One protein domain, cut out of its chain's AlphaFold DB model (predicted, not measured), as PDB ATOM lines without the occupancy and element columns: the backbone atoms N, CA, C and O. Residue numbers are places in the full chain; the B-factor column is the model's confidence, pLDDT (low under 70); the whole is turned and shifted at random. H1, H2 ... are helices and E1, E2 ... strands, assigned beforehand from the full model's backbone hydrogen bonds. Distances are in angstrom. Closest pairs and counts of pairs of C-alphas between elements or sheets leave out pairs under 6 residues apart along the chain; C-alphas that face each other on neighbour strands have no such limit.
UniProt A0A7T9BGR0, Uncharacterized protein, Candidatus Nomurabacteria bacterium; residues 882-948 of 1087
ATOM      1  N   ALA A 882      10.790 -16.573  14.829       89.44
ATOM      2  CA  ALA A 882      10.549 -15.203  15.270       89.44
ATOM      3  C   ALA A 882      11.127 -14.911  16.663       89.44
ATOM      4  O   ALA A 882      10.828 -13.882  17.264       89.44
ATOM      5  N   LEU A 883      11.977 -15.785  17.206       89.25
ATOM      6  CA  LEU A 883      12.746 -15.443  18.397       89.25
ATOM      7  C   LEU A 883      13.800 -14.381  18.053       89.25
ATOM      8  O   LEU A 883      14.399 -14.390  16.974       89.25
ATOM      9  N   VAL A 884      14.006 -13.444  18.977       87.38
ATOM     10  CA  VAL A 884      14.992 -12.367  18.837       87.38
ATOM     11  C   VAL A 884      16.396 -12.974  18.822       87.38
ATOM     12  O   VAL A 884      16.791 -13.635  19.783       87.38
ATOM     13  N   GLN A 885      17.164 -12.729  17.763       86.50
ATOM     14  CA  GLN A 885      18.571 -13.112  17.668       86.50
ATOM     15  C   GLN A 885      19.474 -11.894  17.893       86.50
ATOM     16  O   GLN A 885      19.057 -10.733  17.866       86.50
ATOM     17  N   LYS A 886      20.757 -12.151  18.155       81.62
ATOM     18  CA  LYS A 886      21.741 -11.089  18.378       81.62
ATOM     19  C   LYS A 886      21.916 -10.255  17.102       81.62
ATOM     20  O   LYS A 886      22.363 -10.784  16.092       81.62
ATOM     21  N   GLY A 887      21.652  -8.950  17.192       80.12
ATOM     22  CA  GLY A 887      21.767  -8.011  16.068       80.12
ATOM     23  C   GLY A 887      20.494  -7.873  15.226       80.12
ATOM     24  O   GLY A 887      20.511  -7.169  14.215       80.12
ATOM     25  N   ASP A 888      19.398  -8.517  15.635       84.56
ATOM     26  CA  ASP A 888      18.102  -8.288  15.014       84.56
ATOM     27  C   ASP A 888      17.515  -6.936  15.401       84.56
ATOM     28  O   ASP A 888      17.482  -6.556  16.574       84.56
ATOM     29  N   GLY A 889      16.963  -6.256  14.399       86.38
ATOM     30  CA  GLY A 889      15.955  -5.239  14.638       86.38
ATOM     31  C   GLY A 889      14.582  -5.863  14.895       86.38
ATOM     32  O   GLY A 889      14.324  -7.029  14.596       86.38
ATOM     33  N   VAL A 890      13.681  -5.062  15.455       87.69
ATOM     34  CA  VAL A 890      12.302  -5.472  15.767       87.69
ATOM     35  C   VAL A 890      11.503  -5.836  14.513       87.69
ATOM     36  O   VAL A 890      10.698  -6.763  14.542       87.69
ATOM     37  N   GLU A 891      11.771  -5.164  13.393       93.06
ATOM     38  CA  GLU A 891      11.103  -5.436  12.123       93.06
ATOM     39  C   GLU A 891      11.491  -6.822  11.613       93.06
ATOM     40  O   GLU A 891      10.608  -7.580  11.235       93.06
ATOM     41  N   ASN A 892      12.763  -7.231  11.732       93.50
ATOM     42  CA  ASN A 892      13.204  -8.584  11.366       93.50
ATOM     43  C   ASN A 892      12.422  -9.674  12.114       93.50
ATOM     44  O   ASN A 892      12.098 -10.716  11.548       93.50
ATOM     45  N   VAL A 893      12.109  -9.439  13.389       92.88
ATOM     46  CA  VAL A 893      11.332 -10.374  14.210       92.88
ATOM     47  C   VAL A 893       9.892 -10.472  13.706       92.88
ATOM     48  O   VAL A 893       9.363 -11.575  13.565       92.88
ATOM     49  N   PHE A 894       9.270  -9.338  13.380       94.00
ATOM     50  CA  PHE A 894       7.923  -9.312  12.809       94.00
ATOM     51  C   PHE A 894       7.868  -9.914  11.404       94.00
ATOM     52  O   PHE A 894       6.956 -10.688  11.134       94.00
ATOM     53  N   ILE A 895       8.865  -9.645  10.557       95.06
ATOM     54  CA  ILE A 895       9.001 -10.253   9.227       95.06
ATOM     55  C   ILE A 895       9.008 -11.776   9.371       95.06
ATOM     56  O   ILE A 895       8.142 -12.450   8.814       95.06
ATOM     57  N   ARG A 896       9.886 -12.325  10.223       95.12
ATOM     58  CA  ARG A 896       9.961 -13.778  10.442       95.12
ATOM     59  C   ARG A 896       8.683 -14.353  11.048       95.12
ATOM     60  O   ARG A 896       8.314 -15.474  10.710       95.12
ATOM     61  N   GLN A 897       7.975 -13.614  11.906       95.00
ATOM     62  CA  GLN A 897       6.680 -14.059  12.435       95.00
ATOM     63  C   GLN A 897       5.596 -14.108  11.348       95.00
ATOM     64  O   GLN A 897       4.766 -15.021  11.352       95.00
ATOM     65  N   LEU A 898       5.577 -13.144  10.428       94.31
ATOM     66  CA  LEU A 898       4.618 -13.102   9.322       94.31
ATOM     67  C   LEU A 898       4.909 -14.196   8.288       94.31
ATOM     68  O   LEU A 898       3.982 -14.868   7.831       94.31
ATOM     69  N   GLU A 899       6.185 -14.430   7.994       95.00
ATOM     70  CA  GLU A 899       6.638 -15.437   7.033       95.00
ATOM     71  C   GLU A 899       6.487 -16.867   7.546       95.00
ATOM     72  O   GLU A 899       5.984 -17.735   6.834       95.00
ATOM     73  N   ALA A 900       6.869 -17.126   8.799       93.12
ATOM     74  CA  ALA A 900       6.906 -18.484   9.337       93.12
ATOM     75  C   ALA A 900       5.518 -19.102   9.564       93.12
ATOM     76  O   ALA A 900       5.400 -20.317   9.693       93.12
ATOM     77  N   ASN A 901       4.455 -18.294   9.583       84.94
ATOM     78  CA  ASN A 901       3.080 -18.785   9.693       84.94
ATOM     79  C   ASN A 901       2.470 -19.165   8.331       84.94
ATOM     80  O   ASN A 901       1.251 -19.092   8.169       84.94
ATOM     81  N   ASN A 902       3.302 -19.543   7.348       79.00
ATOM     82  CA  ASN A 902       2.903 -19.946   5.992       79.00
ATOM     83  C   ASN A 902       1.910 -18.967   5.341       79.00
ATOM     84  O   ASN A 902       0.949 -19.373   4.689       79.00
ATOM     85  N   GLY A 903       2.087 -17.668   5.592       83.62
ATOM     86  CA  GLY A 903       1.194 -16.628   5.092       83.62
ATOM     87  C   GLY A 903      -0.212 -16.606   5.706       83.62
ATOM     88  O   GLY A 903      -0.973 -15.712   5.372       83.62
ATOM     89  N   ALA A 904      -0.587 -17.499   6.633       90.06
ATOM     90  CA  ALA A 904      -1.911 -17.471   7.270       90.06
ATOM     91  C   ALA A 904      -2.103 -16.213   8.133       90.06
ATOM     92  O   ALA A 904      -3.161 -15.582   8.104       90.06
ATOM     93  N   LEU A 905      -1.062 -15.820   8.874       89.88
ATOM     94  CA  LEU A 905      -1.062 -14.564   9.626       89.88
ATOM     95  C   LEU A 905      -1.040 -13.356   8.677       89.88
ATOM     96  O   LEU A 905      -1.813 -12.422   8.869       89.88
ATOM     97  N   ALA A 906      -0.225 -13.406   7.619       93.44
ATOM     98  CA  ALA A 906      -0.183 -12.361   6.597       93.44
ATOM     99  C   ALA A 906      -1.537 -12.198   5.879       93.44
ATOM    100  O   ALA A 906      -1.993 -11.077   5.676       93.44
ATOM    101  N   ALA A 907      -2.235 -13.295   5.571       94.56
ATOM    102  CA  ALA A 907      -3.554 -13.290   4.941       94.56
ATOM    103  C   ALA A 907      -4.608 -12.639   5.842       94.56
ATOM    104  O   ALA A 907      -5.423 -11.848   5.370       94.56
ATOM    105  N   LYS A 908      -4.543 -12.881   7.161       93.38
ATOM    106  CA  LYS A 908      -5.373 -12.161   8.146       93.38
ATOM    107  C   LYS A 908      -5.073 -10.659   8.187       93.38
ATOM    108  O   LYS A 908      -5.955  -9.882   8.534       93.38
ATOM    109  N   MET A 909      -3.861 -10.253   7.814       93.31
ATOM    110  CA  MET A 909      -3.457  -8.852   7.675       93.31
ATOM    111  C   MET A 909      -3.717  -8.273   6.274       93.31
ATOM    112  O   MET A 909      -3.311  -7.148   5.997       93.31
ATOM    113  N   GLY A 910      -4.410  -9.005   5.398       95.25
ATOM    114  CA  GLY A 910      -4.786  -8.530   4.067       95.25
ATOM    115  C   GLY A 910      -3.835  -8.937   2.943       95.25
ATOM    116  O   GLY A 910      -3.964  -8.423   1.837       95.25
ATOM    117  N   TRP A 911      -2.904  -9.865   3.175       96.94
ATOM    118  CA  TRP A 911      -2.121 -10.448   2.088       96.94
ATOM    119  C   TRP A 911      -3.007 -11.334   1.206       96.94
ATOM    120  O   TRP A 911      -3.473 -12.391   1.628       96.94
ATOM    121  N   THR A 912      -3.237 -10.914  -0.035       95.94
ATOM    122  CA  THR A 912      -4.085 -11.625  -1.010       95.94
ATOM    123  C   THR A 912      -3.282 -12.480  -2.000       95.94
ATOM    124  O   THR A 912      -3.802 -12.857  -3.047       95.94
ATOM    125  N   GLY A 913      -2.016 -12.774  -1.687       90.44
ATOM    126  CA  GLY A 913      -1.038 -13.378  -2.599       90.44
ATOM    127  C   GLY A 913      -0.026 -12.355  -3.134       90.44
ATOM    128  O   GLY A 913      -0.225 -11.150  -3.002       90.44
ATOM    129  N   GLY A 914       1.081 -12.836  -3.705       94.44
ATOM    130  CA  GLY A 914       2.226 -12.015  -4.129       94.44
ATOM    131  C   GLY A 914       3.518 -12.424  -3.419       94.44
ATOM    132  O   GLY A 914       3.600 -13.534  -2.891       94.44
ATOM    133  N   ASP A 915       4.520 -11.546  -3.398       96.31
ATOM    134  CA  ASP A 915       5.740 -11.773  -2.620       96.31
ATOM    135  C   ASP A 915       5.440 -11.588  -1.123       96.31
ATOM    136  O   ASP A 915       5.100 -10.498  -0.654       96.31
ATOM    137  N   LEU A 916       5.511 -12.689  -0.369       94.88
ATOM    138  CA  LEU A 916       5.261 -12.679   1.068       94.88
ATOM    139  C   LEU A 916       6.321 -11.866   1.821       94.88
ATOM    140  O   LEU A 916       5.976 -11.235   2.817       94.88
ATOM    141  N   HIS A 917       7.573 -11.855   1.354       95.62
ATOM    142  CA  HIS A 917       8.665 -11.135   2.006       95.62
ATOM    143  C   HIS A 917       8.449  -9.625   1.915       95.62
ATOM    144  O   HIS A 917       8.525  -8.922   2.920       95.62
ATOM    145  N   GLU A 918       8.095  -9.128   0.728       95.50
ATOM    146  CA  GLU A 918       7.807  -7.707   0.506       95.50
ATOM    147  C   GLU A 918       6.607  -7.237   1.344       95.50
ATOM    148  O   GLU A 918       6.679  -6.226   2.049       95.50
ATOM    149  N   PHE A 919       5.519  -8.018   1.353       96.38
ATOM    150  CA  PHE A 919       4.362  -7.727   2.202       96.38
ATOM    151  C   PHE A 919       4.731  -7.738   3.691       96.38
ATOM    152  O   PHE A 919       4.329  -6.844   4.442       96.38
ATOM    153  N   ALA A 920       5.505  -8.736   4.126       96.00
ATOM    154  CA  ALA A 920       5.939  -8.869   5.509       96.00
ATOM    155  C   ALA A 920       6.845  -7.709   5.937       96.00
ATOM    156  O   ALA A 920       6.667  -7.212   7.045       96.00
ATOM    157  N   GLN A 921       7.750  -7.229   5.078       95.12
ATOM    158  CA  GLN A 921       8.566  -6.039   5.339       95.12
ATOM    159  C   GLN A 921       7.698  -4.796   5.552       95.12
ATOM    160  O   GLN A 921       7.850  -4.110   6.564       95.12
ATOM    161  N   HIS A 922       6.746  -4.539   4.649       94.44
ATOM    162  CA  HIS A 922       5.845  -3.394   4.770       94.44
ATOM    163  C   HIS A 922       5.020  -3.460   6.062       94.44
ATOM    164  O   HIS A 922       4.966  -2.496   6.826       94.44
ATOM    165  N   GLN A 923       4.394  -4.607   6.338       95.38
ATOM    166  CA  GLN A 923       3.576  -4.779   7.537       95.38
ATOM    167  C   GLN A 923       4.405  -4.755   8.821       95.38
ATOM    168  O   GLN A 923       3.982  -4.155   9.806       95.38
ATOM    169  N   ALA A 924       5.602  -5.342   8.831       94.06
ATOM    170  CA  ALA A 924       6.507  -5.273   9.971       94.06
ATOM    171  C   ALA A 924       6.922  -3.832  10.279       94.06
ATOM    172  O   ALA A 924       6.887  -3.438  11.445       94.06
ATOM    173  N   HIS A 925       7.246  -3.042   9.254       91.69
ATOM    174  CA  HIS A 925       7.556  -1.624   9.405       91.69
ATOM    175  C   HIS A 925       6.350  -0.826   9.922       91.69
ATOM    176  O   HIS A 925       6.483  -0.003  10.832       91.69
ATOM    177  N   GLU A 926       5.151  -1.097   9.401       91.25
ATOM    178  CA  GLU A 926       3.911  -0.453   9.839       91.25
ATOM    179  C   GLU A 926       3.576  -0.790  11.304       91.25
ATOM    180  O   GLU A 926       3.257   0.106  12.092       91.25
ATOM    181  N   ILE A 927       3.690  -2.066  11.696       89.56
ATOM    182  CA  ILE A 927       3.486  -2.530  13.076       89.56
ATOM    183  C   ILE A 927       4.524  -1.899  13.994       89.56
ATOM    184  O   ILE A 927       4.147  -1.343  15.028       89.56
ATOM    185  N   ALA A 928       5.810  -1.969  13.638       85.62
ATOM    186  CA  ALA A 928       6.890  -1.387  14.421       85.62
ATOM    187  C   ALA A 928       6.625   0.108  14.634       85.62
ATOM    188  O   ALA A 928       6.502   0.550  15.775       85.62
ATOM    189  N   SER A 929       6.359   0.855  13.563       80.56
ATOM    190  CA  SER A 929       6.053   2.286  13.629       80.56
ATOM    191  C   SER A 929       4.846   2.596  14.525       80.56
ATOM    192  O   SER A 929       4.933   3.450  15.409       80.56
ATOM    193  N   LYS A 930       3.728   1.870  14.369       81.56
ATOM    194  CA  LYS A 930       2.506   2.061  15.180       81.56
ATOM    195  C   LYS A 930       2.698   1.713  16.653       81.56
ATOM    196  O   LYS A 930       2.097   2.348  17.518       81.56
ATOM    197  N   THR A 931       3.507   0.698  16.941       78.50
ATOM    198  CA  THR A 931       3.792   0.246  18.310       78.50
ATOM    199  C   THR A 931       4.937   1.021  18.958       78.50
ATOM    200  O   THR A 931       5.235   0.809  20.132       78.50
ATOM    201  N   GLY A 932       5.536   1.966  18.228       76.56
ATOM    202  CA  GLY A 932       6.628   2.783  18.724       76.56
ATOM    203  C   GLY A 932       7.930   1.999  18.820       76.56
ATOM    204  O   GLY A 932       8.662   2.141  19.790       76.56
ATOM    205  N   TYR A 933       8.233   1.170  17.837       77.38
ATOM    206  CA  TYR A 933       9.531   0.542  17.653       77.38
ATOM    207  C   TYR A 933      10.083   0.974  16.294       77.38
ATOM    208  O   TYR A 933       9.341   1.068  15.324       77.38
ATOM    209  N   PHE A 934      11.377   1.252  16.204       67.56
ATOM    210  CA  PHE A 934      12.017   1.528  14.917       67.56
ATOM    211  C   PHE A 934      13.403   0.894  14.879       67.56
ATOM    212  O   PHE A 934      14.081   0.772  15.906       67.56
ATOM    213  N   GLN A 935      13.815   0.480  13.686       67.06
ATOM    214  CA  GLN A 935      15.125  -0.098  13.433       67.06
ATOM    215  C   GLN A 935      16.097   1.005  13.001       67.06
ATOM    216  O   GLN A 935      15.896   1.659  11.984       67.06
ATOM    217  N   ASN A 936      17.171   1.218  13.768       58.81
ATOM    218  CA  ASN A 936      18.295   2.064  13.356       58.81
ATOM    219  C   ASN A 936      19.604   1.304  13.586       58.81
ATOM    220  O   ASN A 936      20.031   1.150  14.728       58.81
ATOM    221  N   GLY A 937      20.208   0.788  12.514       55.91
ATOM    222  CA  GLY A 937      21.529   0.152  12.562       55.91
ATOM    223  C   GLY A 937      21.644  -1.033  13.532       55.91
ATOM    224  O   GLY A 937      22.531  -1.033  14.378       55.91
ATOM    225  N   HIS A 938      20.775  -2.044  13.404       54.53
ATOM    226  CA  HIS A 938      20.761  -3.276  14.225       54.53
ATOM    227  C   HIS A 938      20.388  -3.110  15.711       54.53
ATOM    228  O   HIS A 938      20.484  -4.069  16.478       54.53
ATOM    229  N   GLU A 939      19.933  -1.929  16.137       51.09
ATOM    230  CA  GLU A 939      19.441  -1.702  17.500       51.09
ATOM    231  C   GLU A 939      17.908  -1.649  17.546       51.09
ATOM    232  O   GLU A 939      17.273  -0.902  16.797       51.09
ATOM    233  N   VAL A 940      17.309  -2.399  18.480       54.75
ATOM    234  CA  VAL A 940      15.899  -2.240  18.863       54.75
ATOM    235  C   VAL A 940      15.786  -0.998  19.735       54.75
ATOM    236  O   VAL A 940      16.226  -0.991  20.886       54.75
ATOM    237  N   ARG A 941      15.173   0.058  19.205       56.03
ATOM    238  CA  ARG A 941      14.865   1.255  19.984       56.03
ATOM    239  C   ARG A 941      13.371   1.293  20.260       56.03
ATOM    240  O   ARG A 941      12.558   1.298  19.340       56.03
ATOM    241  N   LEU A 942      13.021   1.337  21.544       46.19
ATOM    242  CA  LEU A 942      11.705   1.797  21.969       46.19
ATOM    243  C   LEU A 942      11.624   3.268  21.567       46.19
ATOM    244  O   LEU A 942      12.387   4.094  22.076       46.19
ATOM    245  N   ALA A 943      10.723   3.605  20.654       45.41
ATOM    246  CA  ALA A 943      10.271   4.966  20.486       45.41
ATOM    247  C   ALA A 943       9.668   5.384  21.826       45.41
ATOM    248  O   ALA A 943       8.509   5.128  22.150       45.41
ATOM    249  N   THR A 944      10.468   6.063  22.635       43.62
ATOM    250  CA  THR A 944       9.983   6.895  23.726       43.62
ATOM    251  C   THR A 944       9.271   8.094  23.101       43.62
ATOM    252  O   THR A 944       9.781   9.206  23.116       43.62
ATOM    253  N   GLY A 945       8.134   7.844  22.441       48.00
ATOM    254  CA  GLY A 945       7.211   8.810  21.840       48.00
ATOM    255  C   GLY A 945       7.826   9.986  21.072       48.00
ATOM    256  O   GLY A 945       7.227  11.058  21.096       48.00
ATOM    257  N   SER A 946       9.037   9.876  20.501       47.31
ATOM    258  CA  SER A 946       9.765  11.081  20.075       47.31
ATOM    259  C   SER A 946      10.904  10.918  19.065       47.31
ATOM    260  O   SER A 946      11.921  11.605  19.183       47.31
ATOM    261  N   ILE A 947      10.730  10.097  18.032       46.66
ATOM    262  CA  ILE A 947      11.447  10.369  16.780       46.66
ATOM    263  C   ILE A 947      10.399  10.699  15.741       46.66
ATOM    264  O   ILE A 947       9.575   9.854  15.405       46.66
ATOM    265  N   GLY A 948      10.399  11.962  15.335       52.72
ATOM    266  CA  GLY A 948       9.508  12.430  14.302       52.72
ATOM    267  C   GLY A 948       9.816  11.795  12.959       52.72
ATOM    268  O   GLY A 948      10.951  11.383  12.720       52.72
TER     269      GLY A 948
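AT A GLANCE: This is residues 882 to 948 of the 1087 residues of an uncharacterized protein of Candidatus Nomurabacteria bacterium (UniProt A0A7T9BGR0). Two antiparallel helices, H1 and H3, make the core, at a steep tilt to each other; a small two-stranded hairpin, E1 and E2, sits at one end of the pair, and the short helix H2 at the other. The printed part has 67 residues, with three named helices and then two named strands, in the order H1, H2, H3, E1, E2. The sheet, E1 - E2, is antiparallel, and the class is mostly helix. The whole is compact, with a radius of gyration of the C-alphas of 12.2 A and spans of 34 by 26 by 14 A.

HOW THE PARTS SIT: E1, residues 933 to 936, and E2, residues 939 to 942, form a hairpin, antiparallel at 149 degrees between their directions. N 934 and O 941, like N 939 and O 936, are 3.4 A apart, within hydrogen-bond range. H3, residues 916 to 931, comes closest to E1 at the C-alphas of Ala 928 and Phe 934, 5.9 A; H3 and E2 are apart. H1, residues 890 to 900, touches H3, closest at the C-alphas of Ile 895 and Ala 920, 5.0 A. They run opposite ways at a steep tilt of 43 degrees. The closest C-alphas of H1 and E2 are those of Val 890 and Val 940, 5.7 A. H2, residues 904 to 908, only just touches H1, with 3 pairs of C-alphas within 8 A, and only at the corner; the closest are Leu 898 and Ala 906, 5.6 A. H2 also only just touches H3, with 3 such pairs, made by residues 916 to 920 of H3 alone; the closest are Ala 906 and Ala 920, 7.1 A. In H1, H2 and H3 every O i to N i+4 pair is within hydrogen-bond range.

IN THESE COORDINATES: H3 is 21.6 A long, H1 15.5 A, H2 6.4 A, E1 9.9 A and E2 9.6 A. C-alpha 890 opens H1 at (12.302, -5.472, 15.767), and C-alpha 942 ends E2 at (11.705, 1.797, 21.969).

THE WHOLE: The two farthest C-alphas, Gly 913 and Ser 946, are 35.1 A apart. The printed part has no cut and no long link. Residues 934 to 948 are under pLDDT 70.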